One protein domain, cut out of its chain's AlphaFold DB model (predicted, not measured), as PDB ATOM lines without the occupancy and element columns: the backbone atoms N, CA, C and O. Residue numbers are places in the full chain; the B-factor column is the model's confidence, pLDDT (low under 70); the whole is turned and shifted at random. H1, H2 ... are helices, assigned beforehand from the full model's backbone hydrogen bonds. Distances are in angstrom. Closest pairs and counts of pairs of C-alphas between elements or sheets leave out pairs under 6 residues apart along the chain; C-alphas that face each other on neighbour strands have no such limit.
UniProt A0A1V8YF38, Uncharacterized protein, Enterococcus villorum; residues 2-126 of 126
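This is residues 2 to 126 of the 126 residues of an uncharacterized protein of Enterococcus villorum (UniProt A0A1V8YF38). A long helix, H1, runs along one side of a body of five shorter helices, and its first part, residues 2 to 13, sticks out free. H2 lies nearest the middle; its first part crosses H1, and its last part makes a helical hairpin with H3, while H4 and H6 run side by side in opposite ways with the short H5 across one end of the pair. The printed part has 125 residues with six named helices, H1 to H6 in order along the chain, and no named strand; the class is all helix, with 103 residues in helices. The packing is part aligned, part crossed, some helices that touch being at a small angle and others at a large one. The whole is compact, with a radius of gyration of the C-alphas of 15.4 A, and spans 50 by 33 by 21 A, only just elongated.

H1, residues 2 to 28, touches H2, residues 35 to 55, at a steep tilt of 66 degrees, opposite ways. H1 touches H2 with residues 15 to 23 alone, and H2 touches H1 with residues 35 to 42 alone; the closest C-alphas, those of Ala 19 and Leu 39, are 4.6 A apart. H3, residues 60 to 72, forms a hairpin with H2, at a shallow tilt of 21 degrees, opposite ways. It touches H2 along residues 46 to 54 of H2 alone, and the closest C-alphas, those of Ala 53 and Ser 63, are 4.1 A apart. H4, residues 75 to 90, is close to H2 but not clearly touching it, with the closest C-alphas, those of Ile 45 and Pro 77, 7.0 A apart. H5, residues 99 to 108, touches H4 about perpendicular, at 84 degrees, with Phe 85 and Phe 106 the closest C-alphas at 6.9 A. H6, residues 110 to 125, touches H4 at a shallow tilt of 30 degrees, opposite ways; the closest C-alphas are those of Pro 77 and Val 120, 6.2 A apart. H5 and H6 touch only at the corner by their link, and only just, with 3 pairs of C-alphas within 8 A, the closest those of Phe 106 and Ser 112 at 6.3 A. H2 and H6 only just touch, with 3 pairs of C-alphas within 8 A, the closest those of Val 48 and Lys 117 at 6.4 A. H1 is apart from H3, H5 and H6, and H3 is apart from H5. In H1, H2, H3, H4, H5 and H6 every O i to N i+4 pair is within hydrogen-bond range.

H1 begins at C-alpha 2, at (1.779, -8.587, -35.377), and measures 39.1 A from first to last C-alpha. H2 measures 30.2 A, from Tyr 35 at (21.987, 6.085, -19.807) to Thr 55. H3 measures 18.1 A, H4 22.1 A and H5 14.5 A. H6 measures 22.3 A and ends at C-alpha 125, at (15.745, 23.898, -44.098).

The two C-alphas farthest apart, those of Glu 2 and Lys 94, are 53.9 A apart. The printed part has no cut and ends at residue 126, the chain's last residue. The links from H2 to H3, H3 to H4 and H5 to H6 are tight, and those from H1 to H2 and H4 to H5 are short. The mean pLDDT of the printed part is 80.2; residue 29, residue 32, residues 56 to 57, residues 88 to 102 and residue 126 are under 70.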
ATOM      1  N   GLU A   2       0.369  -8.166 -35.504       81.81
ATOM      2  CA  GLU A   2       1.779  -8.587 -35.377       81.81
ATOM      3  C   GLU A   2       2.783  -7.601 -35.996       81.81
ATOM      4  O   GLU A   2       3.730  -7.188 -35.336       81.81
ATOM      5  N   LEU A   3       2.525  -7.126 -37.220       84.75
ATOM      6  CA  LEU A   3       3.400  -6.165 -37.905       84.75
ATOM      7  C   LEU A   3       3.552  -4.834 -37.144       84.75
ATOM      8  O   LEU A   3       4.637  -4.262 -37.101       84.75
ATOM      9  N   LEU A   4       2.481  -4.359 -36.501       84.44
ATOM     10  CA  LEU A   4       2.503  -3.120 -35.721       84.44
ATOM     11  C   LEU A   4       3.291  -3.294 -34.414       84.44
ATOM     12  O   LEU A   4       4.029  -2.397 -34.019       84.44
ATOM     13  N   ILE A   5       3.193  -4.466 -33.782       89.81
ATOM     14  CA  ILE A   5       3.976  -4.813 -32.588       89.81
ATOM     15  C   ILE A   5       5.469  -4.877 -32.931       89.81
ATOM     16  O   ILE A   5       6.286  -4.296 -32.219       89.81
ATOM     17  N   ILE A   6       5.826  -5.519 -34.046       91.00
ATOM     18  CA  ILE A   6       7.215  -5.607 -34.525       91.00
ATOM     19  C   ILE A   6       7.767  -4.208 -34.841       91.00
ATOM     20  O   ILE A   6       8.889  -3.871 -34.453       91.00
ATOM     21  N   LEU A   7       6.967  -3.357 -35.491       85.56
ATOM     22  CA  LEU A   7       7.342  -1.972 -35.774       85.56
ATOM     23  C   LEU A   7       7.608  -1.186 -34.479       85.56
ATOM     24  O   LEU A   7       8.643  -0.542 -34.346       85.56
ATOM     25  N   LEU A   8       6.720  -1.281 -33.490       85.31
ATOM     26  CA  LEU A   8       6.907  -0.604 -32.205       85.31
ATOM     27  C   LEU A   8       8.148  -1.113 -31.461       85.31
ATOM     28  O   LEU A   8       8.938  -0.309 -30.968       85.31
ATOM     29  N   ALA A   9       8.361  -2.429 -31.422       88.75
ATOM     30  CA  ALA A   9       9.535  -3.026 -30.790       88.75
ATOM     31  C   ALA A   9      10.842  -2.564 -31.459       88.75
ATOM     32  O   ALA A   9      11.783  -2.167 -30.774       88.75
ATOM     33  N   SER A  10      10.886  -2.544 -32.795       86.81
ATOM     34  CA  SER A  10      12.049  -2.053 -33.548       86.81
ATOM     35  C   SER A  10      12.311  -0.560 -33.325       86.81
ATOM     36  O   SER A  10      13.467  -0.170 -33.161       86.81
ATOM     37  N   MET A  11      11.267   0.270 -33.214       86.06
ATOM     38  CA  MET A  11      11.412   1.683 -32.846       86.06
ATOM     39  C   MET A  11      11.977   1.859 -31.431       86.06
ATOM     40  O   MET A  11      12.859   2.693 -31.229       86.06
ATOM     41  N   ILE A  12      11.512   1.071 -30.457       88.19
ATOM     42  CA  ILE A  12      12.023   1.112 -29.077       88.19
ATOM     43  C   ILE A  12      13.503   0.722 -29.041       88.19
ATOM     44  O   ILE A  12      14.312   1.429 -28.437       88.19
ATOM     45  N   LEU A  13      13.874  -0.368 -29.720       89.56
ATOM     46  CA  LEU A  13      15.266  -0.807 -29.826       89.56
ATOM     47  C   LEU A  13      16.139   0.266 -30.477       89.56
ATOM     48  O   LEU A  13      17.209   0.586 -29.961       89.56
ATOM     49  N   TYR A  14      15.659   0.875 -31.560       89.19
ATOM     50  CA  TYR A  14      16.363   1.948 -32.246       89.19
ATOM     51  C   TYR A  14      16.593   3.166 -31.333       89.19
ATOM     52  O   TYR A  14      17.714   3.666 -31.245       89.19
ATOM     53  N   ILE A  15      15.579   3.600 -30.575       87.31
ATOM     54  CA  ILE A  15      15.731   4.673 -29.576       87.31
ATOM     55  C   ILE A  15      16.764   4.287 -28.506       87.31
ATOM     56  O   ILE A  15      17.560   5.131 -28.090       87.31
ATOM     57  N   GLY A  16      16.801   3.020 -28.085       88.25
ATOM     58  CA  GLY A  16      17.821   2.513 -27.164       88.25
ATOM     59  C   GLY A  16      19.244   2.617 -27.725       88.25
ATOM     60  O   GLY A  16      20.152   3.085 -27.034       88.25
ATOM     61  N   VAL A  17      19.434   2.269 -29.002       91.06
ATOM     62  CA  VAL A  17      20.718   2.429 -29.708       91.06
ATOM     63  C   VAL A  17      21.131   3.902 -29.764       91.06
ATOM     64  O   VAL A  17      22.282   4.230 -29.470       91.06
ATOM     65  N   LEU A  18      20.199   4.810 -30.064       90.69
ATOM     66  CA  LEU A  18      20.470   6.251 -30.066       90.69
ATOM     67  C   LEU A  18      20.834   6.790 -28.675       90.69
ATOM     68  O   LEU A  18      21.747   7.610 -28.550       90.69
ATOM     69  N   ALA A  19      20.186   6.302 -27.617       89.38
ATOM     70  CA  ALA A  19      20.514   6.673 -26.242       89.38
ATOM     71  C   ALA A  19      21.924   6.212 -25.848       89.38
ATOM     72  O   ALA A  19      22.681   6.974 -25.235       89.38
ATOM     73  N   PHE A  20      22.310   4.993 -26.242       88.25
ATOM     74  CA  PHE A  20      23.672   4.496 -26.056       88.25
ATOM     75  C   PHE A  20      24.691   5.341 -26.830       88.25
ATOM     76  O   PHE A  20      25.693   5.769 -26.260       88.25
ATOM     77  N   LYS A  21      24.402   5.668 -28.094       89.56
ATOM     78  CA  LYS A  21      25.249   6.528 -28.931       89.56
ATOM     79  C   LYS A  21      25.443   7.920 -28.322       89.56
ATOM     80  O   LYS A  21      26.568   8.398 -28.209       89.56
ATOM     81  N   THR A  22      24.359   8.519 -27.833       88.44
ATOM     82  CA  THR A  22      24.377   9.794 -27.099       88.44
ATOM     83  C   THR A  22      25.285   9.691 -25.873       88.44
ATOM     84  O   THR A  22      26.171  10.517 -25.686       88.44
ATOM     85  N   LYS A  23      25.137   8.640 -25.056       86.88
ATOM     86  CA  LYS A  23      26.013   8.404 -23.897       86.88
ATOM     87  C   LYS A  23      27.488   8.315 -24.304       86.88
ATOM     88  O   LYS A  23      28.323   8.933 -23.646       86.88
ATOM     89  N   MET A  24      27.805   7.573 -25.364       87.31
ATOM     90  CA  MET A  24      29.181   7.411 -25.847       87.31
ATOM     91  C   MET A  24      29.793   8.736 -26.312       87.31
ATOM     92  O   MET A  24      30.960   8.990 -26.032       87.31
ATOM     93  N   MET A  25      29.006   9.608 -26.945       86.56
ATOM     94  CA  MET A  25      29.468  10.927 -27.389       86.56
ATOM     95  C   MET A  25      29.761  11.897 -26.232       86.56
ATOM     96  O   MET A  25      30.708  12.682 -26.283       86.56
ATOM     97  N   PHE A  26      28.983  11.827 -25.150       81.75
ATOM     98  CA  PHE A  26      29.292  12.570 -23.926       81.75
ATOM     99  C   PHE A  26      30.519  11.989 -23.211       81.75
ATOM    100  O   PHE A  26      31.378  12.741 -22.750       81.75
ATOM    101  N   PHE A  27      30.648  10.658 -23.183       80.94
ATOM    102  CA  PHE A  27      31.808   9.986 -22.598       80.94
ATOM    103  C   PHE A  27      33.111  10.347 -23.324       80.94
ATOM    104  O   PHE A  27      34.091  10.680 -22.663       80.94
ATOM    105  N   SER A  28      33.115  10.379 -24.663       79.38
ATOM    106  CA  SER A  28      34.281  10.814 -25.450       79.38
ATOM    107  C   SER A  28      34.647  12.287 -25.235       79.38
ATOM    108  O   SER A  28      35.781  12.682 -25.478       79.38
ATOM    109  N   SER A  29      33.713  13.097 -24.727       69.56
ATOM    110  CA  SER A  29      33.940  14.492 -24.332       69.56
ATOM    111  C   SER A  29      34.303  14.655 -22.845       69.56
ATOM    112  O   SER A  29      34.141  15.749 -22.309       69.56
ATOM    113  N   ASN A  30      34.762  13.595 -22.162       70.94
ATOM    114  CA  ASN A  30      35.079  13.562 -20.722       70.94
ATOM    115  C   ASN A  30      33.898  13.902 -19.789       70.94
ATOM    116  O   ASN A  30      34.083  14.203 -18.609       70.94
ATOM    117  N   MET A  31      32.664  13.815 -20.284       70.56
ATOM    118  CA  MET A  31      31.452  14.084 -19.515       70.56
ATOM    119  C   MET A  31      30.745  12.763 -19.211       70.56
ATOM    120  O   MET A  31      29.990  12.225 -20.018       70.56
ATOM    121  N   GLY A  32      30.983  12.214 -18.020       66.12
ATOM    122  CA  GLY A  32      30.338  10.971 -17.592       66.12
ATOM    123  C   GLY A  32      28.828  11.157 -17.448       66.12
ATOM    124  O   GLY A  32      28.390  11.885 -16.561       66.12
ATOM    125  N   MET A  33      28.027  10.511 -18.300       75.00
ATOM    126  CA  MET A  33      26.569  10.659 -18.333       75.00
ATOM    127  C   MET A  33      25.848   9.323 -18.096       75.00
ATOM    128  O   MET A  33      26.283   8.261 -18.551       75.00
ATOM    129  N   SER A  34      24.714   9.370 -17.387       80.69
ATOM    130  CA  SER A  34      23.862   8.190 -17.198       80.69
ATOM    131  C   SER A  34      23.116   7.823 -18.487       80.69
ATOM    132  O   SER A  34      22.784   8.693 -19.294       80.69
ATOM    133  N   TYR A  35      22.788   6.540 -18.664       79.88
ATOM    134  CA  TYR A  35      21.987   6.085 -19.807       79.88
ATOM    135  C   TYR A  35      20.611   6.771 -19.863       79.88
ATOM    136  O   TYR A  35      20.191   7.225 -20.924       79.88
ATOM    137  N   PHE A  36      19.946   6.942 -18.713       82.44
ATOM    138  CA  PHE A  36      18.663   7.648 -18.624       82.44
ATOM    139  C   PHE A  36      18.756   9.109 -19.073       82.44
ATOM    140  O   PHE A  36      17.828   9.625 -19.692       82.44
ATOM    141  N   THR A  37      19.875   9.781 -18.795       81.62
ATOM    142  CA  THR A  37      20.111  11.143 -19.287       81.62
ATOM    143  C   THR A  37      20.295  11.149 -20.810       81.62
ATOM    144  O   THR A  37      19.698  11.983 -21.486       81.62
ATOM    145  N   GLY A  38      21.027  10.177 -21.367       85.69
ATOM    146  CA  GLY A  38      21.160  10.007 -22.821       85.69
ATOM    147  C   GLY A  38      19.825   9.737 -23.518       85.69
ATOM    148  O   GLY A  38      19.542  10.319 -24.565       85.69
ATOM    149  N   LEU A  39      18.960   8.941 -22.889       88.31
ATOM    150  CA  LEU A  39      17.597   8.702 -23.360       88.31
ATOM    151  C   LEU A  39      16.766   9.995 -23.368       88.31
ATOM    152  O   LEU A  39      16.106  10.290 -24.360       88.31
ATOM    153  N   LYS A  40      16.838  10.806 -22.301       87.50
ATOM    154  CA  LYS A  40      16.147  12.108 -22.235       87.50
ATOM    155  C   LYS A  40      16.589  13.057 -23.349       87.50
ATOM    156  O   LYS A  40      15.737  13.698 -23.957       87.50
ATOM    157  N   ILE A  41      17.892  13.135 -23.625       89.31
ATOM    158  CA  ILE A  41      18.434  13.966 -24.711       89.31
ATOM    159  C   ILE A  41      17.927  13.461 -26.063       89.31
ATOM    160  O   ILE A  41      17.411  14.249 -26.846       89.31
ATOM    161  N   THR A  42      17.978  12.150 -26.296       90.88
ATOM    162  CA  THR A  42      17.474  11.529 -27.533       90.88
ATOM    163  C   THR A  42      16.001  11.872 -27.772       90.88
ATOM    164  O   THR A  42      15.633  12.364 -28.839       90.88
ATOM    165  N   ILE A  43      15.159  11.695 -26.749       90.44
ATOM    166  CA  ILE A  43      13.732  12.043 -26.806       90.44
ATOM    167  C   ILE A  43      13.542  13.544 -27.054       90.44
ATOM    168  O   ILE A  43      12.676  13.940 -27.830       90.44
ATOM    169  N   TYR A  44      14.351  14.395 -26.424       89.94
ATOM    170  CA  TYR A  44      14.274  15.836 -26.634       89.94
ATOM    171  C   TYR A  44      14.612  16.234 -28.077       89.94
ATOM    172  O   TYR A  44      13.857  16.992 -28.687       89.94
ATOM    173  N   ILE A  45      15.688  15.683 -28.648       90.94
ATOM    174  CA  ILE A  45      16.063  15.904 -30.050       90.94
ATOM    175  C   ILE A  45      14.916  15.472 -30.972       90.94
ATOM    176  O   ILE A  45      14.550  16.216 -31.884       90.94
ATOM    177  N   PHE A  46      14.292  14.322 -30.703       90.75
ATOM    178  CA  PHE A  46      13.130  13.850 -31.456       90.75
ATOM    179  C   PHE A  46      11.948  14.827 -31.393       90.75
ATOM    180  O   PHE A  46      11.361  15.159 -32.421       90.75
ATOM    181  N   ILE A  47      11.624  15.345 -30.203       90.06
ATOM    182  CA  ILE A  47      10.550  16.333 -30.019       90.06
ATOM    183  C   ILE A  47      10.841  17.619 -30.800       90.06
ATOM    184  O   ILE A  47       9.922  18.203 -31.372       90.06
ATOM    185  N   VAL A  48      12.095  18.073 -30.842       88.00
ATOM    186  CA  VAL A  48      12.483  19.249 -31.637       88.00
ATOM    187  C   VAL A  48      12.254  18.996 -33.127       88.00
ATOM    188  O   VAL A  48      11.632  19.831 -33.781       88.00
ATOM    189  N   HIS A  49      12.636  17.825 -33.642       88.75
ATOM    190  CA  HIS A  49      12.370  17.455 -35.038       88.75
ATOM    191  C   HIS A  49      10.874  17.356 -35.332       88.75
ATOM    192  O   HIS A  49      10.426  17.869 -36.353       88.75
ATOM    193  N   LEU A  50      10.079  16.771 -34.428       88.81
ATOM    194  CA  LEU A  50       8.619  16.761 -34.548       88.81
ATOM    195  C   LEU A  50       8.058  18.182 -34.613       88.81
ATOM    196  O   LEU A  50       7.241  18.480 -35.479       88.81
ATOM    197  N   LYS A  51       8.511  19.083 -33.732       87.81
ATOM    198  CA  LYS A  51       8.075  20.481 -33.762       87.81
ATOM    199  C   LYS A  51       8.394  21.117 -35.110       87.81
ATOM    200  O   LYS A  51       7.479  21.626 -35.738       87.81
ATOM    201  N   ILE A  52       9.635  21.016 -35.590       85.75
ATOM    202  CA  ILE A  52      10.047  21.565 -36.892       85.75
ATOM    203  C   ILE A  52       9.187  20.991 -38.025       85.75
ATOM    204  O   ILE A  52       8.651  21.756 -38.828       85.75
ATOM    205  N   ALA A  53       8.989  19.669 -38.036       85.75
ATOM    206  CA  ALA A  53       8.196  18.956 -39.031       85.75
ATOM    207  C   ALA A  53       6.755  19.479 -39.139       85.75
ATOM    208  O   ALA A  53       6.195  19.456 -40.234       85.75
ATOM    209  N   PHE A  54       6.166  19.956 -38.037       82.50
ATOM    210  CA  PHE A  54       4.792  20.466 -38.001       82.50
ATOM    211  C   PHE A  54       4.674  21.998 -37.993       82.50
ATOM    212  O   PHE A  54       3.597  22.509 -38.295       82.50
ATOM    213  N   THR A  55       5.737  22.747 -37.669       78.81
ATOM    214  CA  THR A  55       5.680  24.219 -37.577       78.81
ATOM    215  C   THR A  55       6.299  24.958 -38.757       78.81
ATOM    216  O   THR A  55       5.842  26.055 -39.054       78.81
ATOM    217  N   ALA A  56       7.332  24.417 -39.414       68.69
ATOM    218  CA  ALA A  56       8.081  25.184 -40.418       68.69
ATOM    219  C   ALA A  56       7.388  25.218 -41.792       68.69
ATOM    220  O   ALA A  56       7.372  26.260 -42.442       68.69
ATOM    221  N   GLN A  57       6.771  24.112 -42.226       69.88
ATOM    222  CA  GLN A  57       5.985  24.047 -43.464       69.88
ATOM    223  C   GLN A  57       4.829  23.050 -43.312       69.88
ATOM    224  O   GLN A  57       5.036  21.920 -42.875       69.88
ATOM    225  N   LYS A  58       3.611  23.420 -43.736       72.38
ATOM    226  CA  LYS A  58       2.419  22.537 -43.735       72.38
ATOM    227  C   LYS A  58       2.440  21.501 -44.875       72.38
ATOM    228  O   LYS A  58       1.405  21.174 -45.447       72.38
ATOM    229  N   SER A  59       3.620  21.015 -45.251       82.62
ATOM    230  CA  SER A  59       3.796  20.025 -46.313       82.62
ATOM    231  C   SER A  59       4.114  18.669 -45.701       82.62
ATOM    232  O   SER A  59       5.133  18.506 -45.038       82.62
ATOM    233  N   LEU A  60       3.285  17.665 -45.995       83.88
ATOM    234  CA  LEU A  60       3.515  16.284 -45.560       83.88
ATOM    235  C   LEU A  60       4.887  15.758 -46.018       83.88
ATOM    236  O   LEU A  60       5.568  15.054 -45.273       83.88
ATOM    237  N   ARG A  61       5.333  16.145 -47.223       85.38
ATOM    238  CA  ARG A  61       6.662  15.782 -47.747       85.38
ATOM    239  C   ARG A  61       7.784  16.373 -46.895       85.38
ATOM    240  O   ARG A  61       8.764  15.683 -46.630       85.38
ATOM    241  N   PHE A  62       7.616  17.614 -46.442       85.19
ATOM    242  CA  PHE A  62       8.570  18.274 -45.556       85.19
ATOM    243  C   PHE A  62       8.600  17.605 -44.177       85.19
ATOM    244  O   PHE A  62       9.674  17.269 -43.684       85.19
ATOM    245  N   SER A  63       7.440  17.304 -43.586       84.75
ATOM    246  CA  SER A  63       7.375  16.617 -42.291       84.75
ATOM    247  C   SER A  63       8.061  15.246 -42.328       84.75
ATOM    248  O   SER A  63       8.843  14.916 -41.435       84.75
ATOM    249  N   ILE A  64       7.829  14.464 -43.389       86.19
ATOM    250  CA  ILE A  64       8.494  13.170 -43.599       86.19
ATOM    251  C   ILE A  64      10.002  13.358 -43.784       86.19
ATOM    252  O   ILE A  64      10.780  12.587 -43.222       86.19
ATOM    253  N   PHE A  65      10.432  14.374 -44.536       88.19
ATOM    254  CA  PHE A  65      11.848  14.683 -44.719       88.19
ATOM    255  C   PHE A  65      12.542  14.988 -43.384       88.19
ATOM    256  O   PHE A  65      13.548  14.355 -43.076       88.19
ATOM    257  N   VAL A  66      11.976  15.873 -42.558       86.44
ATOM    258  CA  VAL A  66      12.538  16.242 -41.245       86.44
ATOM    259  C   VAL A  66      12.636  15.030 -40.318       86.44
ATOM    260  O   VAL A  66      13.672  14.801 -39.694       86.44
ATOM    261  N   LEU A  67      11.591  14.201 -40.258       86.25
ATOM    262  CA  LEU A  67      11.624  12.977 -39.455       86.25
ATOM    263  C   LEU A  67      12.645  11.972 -39.998       86.25
ATOM    264  O   LEU A  67      13.377  11.362 -39.225       86.25
ATOM    265  N   LYS A  68      12.773  11.839 -41.320       86.44
ATOM    266  CA  LYS A  68      13.799  10.997 -41.944       86.44
ATOM    267  C   LYS A  68      15.213  11.473 -41.590       86.44
ATOM    268  O   LYS A  68      16.072  10.632 -41.334       86.44
ATOM    269  N   GLN A  69      15.455  12.785 -41.525       84.62
ATOM    270  CA  GLN A  69      16.746  13.332 -41.089       84.62
ATOM    271  C   GLN A  69      17.083  12.925 -39.652       84.62
ATOM    272  O   GLN A  69      18.215  12.524 -39.400       84.62
ATOM    273  N   TYR A  70      16.101  12.920 -38.744       86.69
ATOM    274  CA  TYR A  70      16.302  12.416 -37.382       86.69
ATOM    275  C   TYR A  70      16.775  10.952 -37.371       86.69
ATOM    276  O   TYR A  70      17.754  10.630 -36.705       86.69
ATOM    277  N   PHE A  71      16.120  10.069 -38.134       82.38
ATOM    278  CA  PHE A  71      16.442   8.635 -38.138       82.38
ATOM    279  C   PHE A  71      17.728   8.282 -38.907       82.38
ATOM    280  O   PHE A  71      18.401   7.304 -38.589       82.38
ATOM    281  N   ILE A  72      18.088   9.039 -39.942       84.19
ATOM    282  CA  ILE A  72      19.255   8.706 -40.778       84.19
ATOM    283  C   ILE A  72      20.505   9.446 -40.310       84.19
ATOM    284  O   ILE A  72      21.599   8.888 -40.337       84.19
ATOM    285  N   ARG A  73      20.358  10.701 -39.884       85.88
ATOM    286  CA  ARG A  73      21.473  11.606 -39.592       85.88
ATOM    287  C   ARG A  73      21.442  12.119 -38.157       85.88
ATOM    288  O   ARG A  73      21.818  13.259 -37.922       85.88
ATOM    289  N   TYR A  74      21.050  11.271 -37.203       88.00
ATOM    290  CA  TYR A  74      21.002  11.602 -35.770       88.00
ATOM    291  C   TYR A  74      22.313  12.188 -35.213       88.00
ATOM    292  O   TYR A  74      22.291  12.953 -34.252       88.00
ATOM    293  N   ASP A  75      23.455  11.875 -35.829       85.88
ATOM    294  CA  ASP A  75      24.754  12.442 -35.457       85.88
ATOM    295  C   ASP A  75      24.794  13.964 -35.526       85.88
ATOM    296  O   ASP A  75      25.342  14.599 -34.635       85.88
ATOM    297  N   VAL A  76      24.179  14.560 -36.548       87.31
ATOM    298  CA  VAL A  76      24.215  16.012 -36.750       87.31
ATOM    299  C   VAL A  76      23.506  16.768 -35.620       87.31
ATOM    300  O   VAL A  76      24.153  17.585 -34.967       87.31
ATOM    301  N   PRO A  77      22.222  16.507 -35.303       88.00
ATOM    302  CA  PRO A  77      21.575  17.184 -34.190       88.00
ATOM    303  C   PRO A  77      22.193  16.815 -32.837       88.00
ATOM    304  O   PRO A  77      22.131  17.623 -31.916       88.00
ATOM    305  N   LEU A  78      22.817  15.641 -32.699       89.62
ATOM    306  CA  LEU A  78      23.572  15.300 -31.494       89.62
ATOM    307  C   LEU A  78      24.840  16.162 -31.346       89.62
ATOM    308  O   LEU A  78      25.120  16.637 -30.246       89.62
ATOM    309  N   VAL A  79      25.579  16.400 -32.434       87.38
ATOM    310  CA  VAL A  79      26.732  17.317 -32.462       87.38
ATOM    311  C   VAL A  79      26.291  18.741 -32.130       87.38
ATOM    312  O   VAL A  79      26.847  19.337 -31.214       87.38
ATOM    313  N   ILE A  80      25.240  19.247 -32.784       86.94
ATOM    314  CA  ILE A  80      24.689  20.587 -32.512       86.94
ATOM    315  C   ILE A  80      24.291  20.706 -31.033       86.94
ATOM    316  O   ILE A  80      24.614  21.689 -30.370       86.94
ATOM    317  N   PHE A  81      23.638  19.680 -30.475       88.25
ATOM    318  CA  PHE A  81      23.285  19.656 -29.055       88.25
ATOM    319  C   PHE A  81      24.525  19.751 -28.160       88.25
ATOM    320  O   PHE A  81      24.540  20.516 -27.197       88.25
ATOM    321  N   MET A  82      25.568  18.983 -28.477       85.56
ATOM    322  CA  MET A  82      26.835  18.983 -27.746       85.56
ATOM    323  C   MET A  82      27.546  20.336 -27.802       85.56
ATOM    324  O   MET A  82      28.116  20.757 -26.797       85.56
ATOM    325  N   GLU A  83      27.525  21.014 -28.945       82.44
ATOM    326  CA  GLU A  83      28.143  22.329 -29.118       82.44
ATOM    327  C   GLU A  83      27.420  23.398 -28.301       82.44
ATOM    328  O   GLU A  83      28.058  24.071 -27.492       82.44
ATOM    329  N   VAL A  84      26.089  23.475 -28.406       83.50
ATOM    330  CA  VAL A  84      25.275  24.394 -27.590       83.50
ATOM    331  C   VAL A  84      25.450  24.087 -26.102       83.50
ATOM    332  O   VAL A  84      25.573  24.988 -25.269       83.50
ATOM    333  N   PHE A  85      25.512  22.805 -25.739       80.31
ATOM    334  CA  PHE A  85      25.769  22.387 -24.366       80.31
ATOM    335  C   PHE A  85      27.142  22.858 -23.866       80.31
ATOM    336  O   PHE A  85      27.238  23.423 -22.773       80.31
ATOM    337  N   LYS A  86      28.206  22.663 -24.656       77.19
ATOM    338  CA  LYS A  86      29.571  23.088 -24.312       77.19
ATOM    339  C   LYS A  86      29.682  24.607 -24.215       77.19
ATOM    340  O   LYS A  86      30.230  25.075 -23.225       77.19
ATOM    341  N   ALA A  87      29.107  25.356 -25.157       75.81
ATOM    342  CA  ALA A  87      29.114  26.821 -25.161       75.81
ATOM    343  C   ALA A  87      28.459  27.419 -23.904       75.81
ATOM    344  O   ALA A  87      28.943  28.400 -23.346       75.81
ATOM    345  N   ASN A  88      27.396  26.786 -23.400       67.69
ATOM    346  CA  ASN A  88      26.751  27.192 -22.151       67.69
ATOM    347  C   ASN A  88      27.511  26.717 -20.892       67.69
ATOM    348  O   ASN A  88      27.326  27.276 -19.812       67.69
ATOM    349  N   SER A  89      28.365  25.695 -21.013       62.00
ATOM    350  CA  SER A  89      29.144  25.127 -19.902       62.00
ATOM    351  C   SER A  89      30.500  25.816 -19.709       62.00
ATOM    352  O   SER A  89      30.960  25.945 -18.577       62.00
ATOM    353  N   THR A  90      31.122  26.320 -20.781       55.16
ATOM    354  CA  THR A  90      32.380  27.090 -20.724       55.16
ATOM    355  C   THR A  90      32.239  28.415 -19.979       55.16
ATOM    356  O   THR A  90      33.218  28.897 -19.418       55.16
ATOM    357  N   VAL A  91      31.027  28.966 -19.878       51.53
ATOM    358  CA  VAL A  91      30.733  30.133 -19.024       51.53
ATOM    359  C   VAL A  91      30.818  29.782 -17.523       51.53
ATOM    360  O   VAL A  91      30.896  30.676 -16.684       51.53
ATOM    361  N   VAL A  92      30.833  28.491 -17.153       49.66
ATOM    362  CA  VAL A  92      30.602  28.027 -15.769       49.66
ATOM    363  C   VAL A  92      31.787  27.274 -15.132       49.66
ATOM    364  O   VAL A  92      31.808  27.127 -13.908       49.66
ATOM    365  N   GLU A  93      32.812  26.815 -15.861       48.53
ATOM    366  CA  GLU A  93      33.809  25.904 -15.261       48.53
ATOM    367  C   GLU A  93      35.115  26.542 -14.742       48.53
ATOM    368  O   GLU A  93      36.072  26.795 -15.465       48.53
ATOM    369  N   LYS A  94      35.206  26.598 -13.406       42.53
ATOM    370  CA  LYS A  94      36.328  26.020 -12.647       42.53
ATOM    371  C   LYS A  94      35.754  25.060 -11.600       42.53
ATOM    372  O   LYS A  94      35.608  25.459 -10.453       42.53
ATOM    373  N   GLN A  95      35.360  23.842 -11.981       42.62
ATOM    374  CA  GLN A  95      35.355  22.636 -11.125       42.62
ATOM    375  C   GLN A  95      34.679  21.453 -11.837       42.62
ATOM    376  O   GLN A  95      33.668  21.660 -12.503       42.62
ATOM    377  N   PRO A  96      35.144  20.207 -11.620       46.66
ATOM    378  CA  PRO A  96      34.531  19.017 -12.193       46.66
ATOM    379  C   PRO A  96      33.237  18.706 -11.429       46.66
ATOM    380  O   PRO A  96      33.228  17.942 -10.463       46.66
ATOM    381  N   LYS A  97      32.120  19.334 -11.808       51.06
ATOM    382  CA  LYS A  97      30.808  19.028 -11.221       51.06
ATOM    383  C   LYS A  97      30.053  18.038 -12.101       51.06
ATOM    384  O   LYS A  97      29.998  18.166 -13.316       51.06
ATOM    385  N   LYS A  98      29.446  17.038 -11.448       54.94
ATOM    386  CA  LYS A  98      28.615  15.968 -12.031       54.94
ATOM    387  C   LYS A  98      27.788  16.482 -13.226       54.94
ATOM    388  O   LYS A  98      26.858  17.269 -13.024       54.94
ATOM    389  N   SER A  99      28.092  15.981 -14.430       57.88
ATOM    390  CA  SER A  99      27.490  16.365 -15.726       57.88
ATOM    391  C   SER A  99      25.955  16.470 -15.701       57.88
ATOM    392  O   SER A  99      25.370  17.358 -16.315       57.88
ATOM    393  N   ASN A 100      25.287  15.622 -14.910       63.06
ATOM    394  CA  ASN A 100      23.832  15.607 -14.756       63.06
ATOM    395  C   ASN A 100      23.254  16.937 -14.230       63.06
ATOM    396  O   ASN A 100      22.127  17.284 -14.573       63.06
ATOM    397  N   SER A 101      23.995  17.688 -13.406       65.31
ATOM    398  CA  SER A 101      23.533  18.986 -12.886       65.31
ATOM    399  C   SER A 101      23.518  20.073 -13.966       65.31
ATOM    400  O   SER A 101      22.581  20.865 -14.033       65.31
ATOM    401  N   ILE A 102      24.499  20.047 -14.866       67.06
ATOM    402  CA  ILE A 102      24.655  21.001 -15.967       67.06
ATOM    403  C   ILE A 102      23.638  20.700 -17.077       67.06
ATOM    404  O   ILE A 102      22.996  21.607 -17.598       67.06
ATOM    405  N   ILE A 103      23.380  19.418 -17.360       70.50
ATOM    406  CA  ILE A 103      22.323  18.997 -18.297       70.50
ATOM    407  C   ILE A 103      20.943  19.452 -17.806       70.50
ATOM    408  O   ILE A 103      20.132  19.952 -18.584       70.50
ATOM    409  N   ASN A 104      20.681  19.364 -16.500       71.94
ATOM    410  CA  ASN A 104      19.447  19.904 -15.934       71.94
ATOM    411  C   ASN A 104      19.349  21.431 -16.094       71.94
ATOM    412  O   ASN A 104      18.247  21.942 -16.293       71.94
ATOM    413  N   ASN A 105      20.469  22.158 -16.042       72.12
ATOM    414  CA  ASN A 105      20.486  23.599 -16.298       72.12
ATOM    415  C   ASN A 105      20.191  23.921 -17.767       72.12
ATOM    416  O   ASN A 105      19.403  24.829 -18.023       72.12
ATOM    417  N   PHE A 106      20.708  23.134 -18.717       78.06
ATOM    418  CA  PHE A 106      20.330  23.250 -20.131       78.06
ATOM    419  C   PHE A 106      18.809  23.116 -20.311       78.06
ATOM    420  O   PHE A 106      18.165  23.985 -20.894       78.06
ATOM    421  N   PHE A 107      18.194  22.081 -19.728       77.50
ATOM    422  CA  PHE A 107      16.743  21.883 -19.841       77.50
ATOM    423  C   PHE A 107      15.909  22.970 -19.144       77.50
ATOM    424  O   PHE A 107      14.741  23.165 -19.500       77.50
ATOM    425  N   LYS A 108      16.486  23.703 -18.187       78.94
ATOM    426  CA  LYS A 108      15.858  24.871 -17.552       78.94
ATOM    427  C   LYS A 108      16.030  26.147 -18.382       78.94
ATOM    428  O   LYS A 108      15.087  26.930 -18.460       78.94
ATOM    429  N   SER A 109      17.172  26.324 -19.044       80.56
ATOM    430  CA  SER A 109      17.490  27.500 -19.861       80.56
ATOM    431  C   SER A 109      16.611  27.579 -21.109       80.56
ATOM    432  O   SER A 109      16.715  26.753 -22.013       80.56
ATOM    433  N   LYS A 110      15.725  28.579 -21.178       80.94
ATOM    434  CA  LYS A 110      14.920  28.830 -22.384       80.94
ATOM    435  C   LYS A 110      15.812  29.195 -23.576       80.94
ATOM    436  O   LYS A 110      15.635  28.621 -24.640       80.94
ATOM    437  N   ASN A 111      16.809  30.051 -23.347       84.00
ATOM    438  CA  ASN A 111      17.713  30.538 -24.387       84.00
ATOM    439  C   ASN A 111      18.456  29.393 -25.093       84.00
ATOM    440  O   ASN A 111      18.397  29.278 -26.307       84.00
ATOM    441  N   SER A 112      19.054  28.473 -24.330       80.81
ATOM    442  CA  SER A 112      19.810  27.342 -24.895       80.81
ATOM    443  C   SER A 112      18.918  26.363 -25.676       80.81
ATOM    444  O   SER A 112      19.362  25.729 -26.630       80.81
ATOM    445  N   LYS A 113      17.645  26.229 -25.278       83.44
ATOM    446  CA  LYS A 113      16.657  25.403 -25.992       83.44
ATOM    447  C   LYS A 113      16.220  26.046 -27.309       83.44
ATOM    448  O   LYS A 113      16.008  25.318 -28.278       83.44
ATOM    449  N   ASP A 114      16.064  27.366 -27.320       85.75
ATOM    450  CA  ASP A 114      15.711  28.124 -28.520       85.75
ATOM    451  C   ASP A 114      16.898  28.134 -29.504       85.75
ATOM    452  O   ASP A 114      16.720  27.745 -30.653       85.75
ATOM    453  N   GLU A 115      18.125  28.375 -29.027       85.12
ATOM    454  CA  GLU A 115      19.363  28.292 -29.822       85.12
ATOM    455  C   GLU A 115      19.543  26.916 -30.483       85.12
ATOM    456  O   GLU A 115      19.758  26.812 -31.692       85.12
ATOM    457  N   PHE A 116      19.378  25.832 -29.715       87.56
ATOM    458  CA  PHE A 116      19.423  24.476 -30.264       87.56
ATOM    459  C   PHE A 116      18.357  24.259 -31.346       87.56
ATOM    460  O   PHE A 116      18.642  23.703 -32.408       87.56
ATOM    461  N   LYS A 117      17.119  24.690 -31.085       86.12
ATOM    462  CA  LYS A 117      16.016  24.555 -32.038       86.12
ATOM    463  C   LYS A 117      16.308  25.324 -33.327       86.12
ATOM    464  O   LYS A 117      16.040  24.789 -34.402       86.12
ATOM    465  N   ASP A 118      16.845  26.533 -33.234       86.00
ATOM    466  CA  ASP A 118      17.133  27.384 -34.388       86.00
ATOM    467  C   ASP A 118      18.247  26.788 -35.256       86.00
ATOM    468  O   ASP A 118      18.080  26.671 -36.473       86.00
ATOM    469  N   LEU A 119      19.319  26.277 -34.641       86.25
ATOM    470  CA  LEU A 119      20.394  25.578 -35.353       86.25
ATOM    471  C   LEU A 119      19.889  24.307 -36.048       86.25
ATOM    472  O   LEU A 119      20.152  24.107 -37.234       86.25
ATOM    473  N   VAL A 120      19.092  23.474 -35.372       84.81
ATOM    474  CA  VAL A 120      18.495  22.283 -36.007       84.81
ATOM    475  C   VAL A 120      17.533  22.677 -37.132       84.81
ATOM    476  O   VAL A 120      17.507  22.025 -38.172       84.81
ATOM    477  N   THR A 121      16.771  23.761 -36.963       84.62
ATOM    478  CA  THR A 121      15.875  24.273 -38.009       84.62
ATOM    479  C   THR A 121      16.666  24.720 -39.232       84.62
ATOM    480  O   THR A 121      16.305  24.330 -40.339       84.62
ATOM    481  N   SER A 122      17.767  25.461 -39.052       84.69
ATOM    482  CA  SER A 122      18.642  25.846 -40.166       84.69
ATOM    483  C   SER A 122      19.194  24.627 -40.900       84.69
ATOM    484  O   SER A 122      19.134  24.587 -42.120       84.69
ATOM    485  N   TYR A 123      19.613  23.582 -40.183       81.81
ATOM    486  CA  TYR A 123      20.098  22.347 -40.797       81.81
ATOM    487  C   TYR A 123      19.010  21.588 -41.577       81.81
ATOM    488  O   TYR A 123      19.292  20.955 -42.589       81.81
ATOM    489  N   CYS A 124      17.761  21.613 -41.109       78.69
ATOM    490  CA  CYS A 124      16.656  20.930 -41.782       78.69
ATOM    491  C   CYS A 124      16.077  21.702 -42.979       78.69
ATOM    492  O   CYS A 124      15.325  21.106 -43.750       78.69
ATOM    493  N   VAL A 125      16.346  23.005 -43.090       73.94
ATOM    494  CA  VAL A 125      15.745  23.898 -44.098       73.94
ATOM    495  C   VAL A 125      16.772  24.424 -45.112       73.94
ATOM    496  O   VAL A 125      16.361  24.807 -46.207       73.94
ATOM    497  N   ALA A 126      18.066  24.434 -44.773       59.06
ATOM    498  CA  ALA A 126      19.170  24.740 -45.689       59.06
ATOM    499  C   ALA A 126      19.413  23.609 -46.700       59.06
ATOM    500  O   ALA A 126      19.749  23.945 -47.856       59.06
TER     501      ALA A 126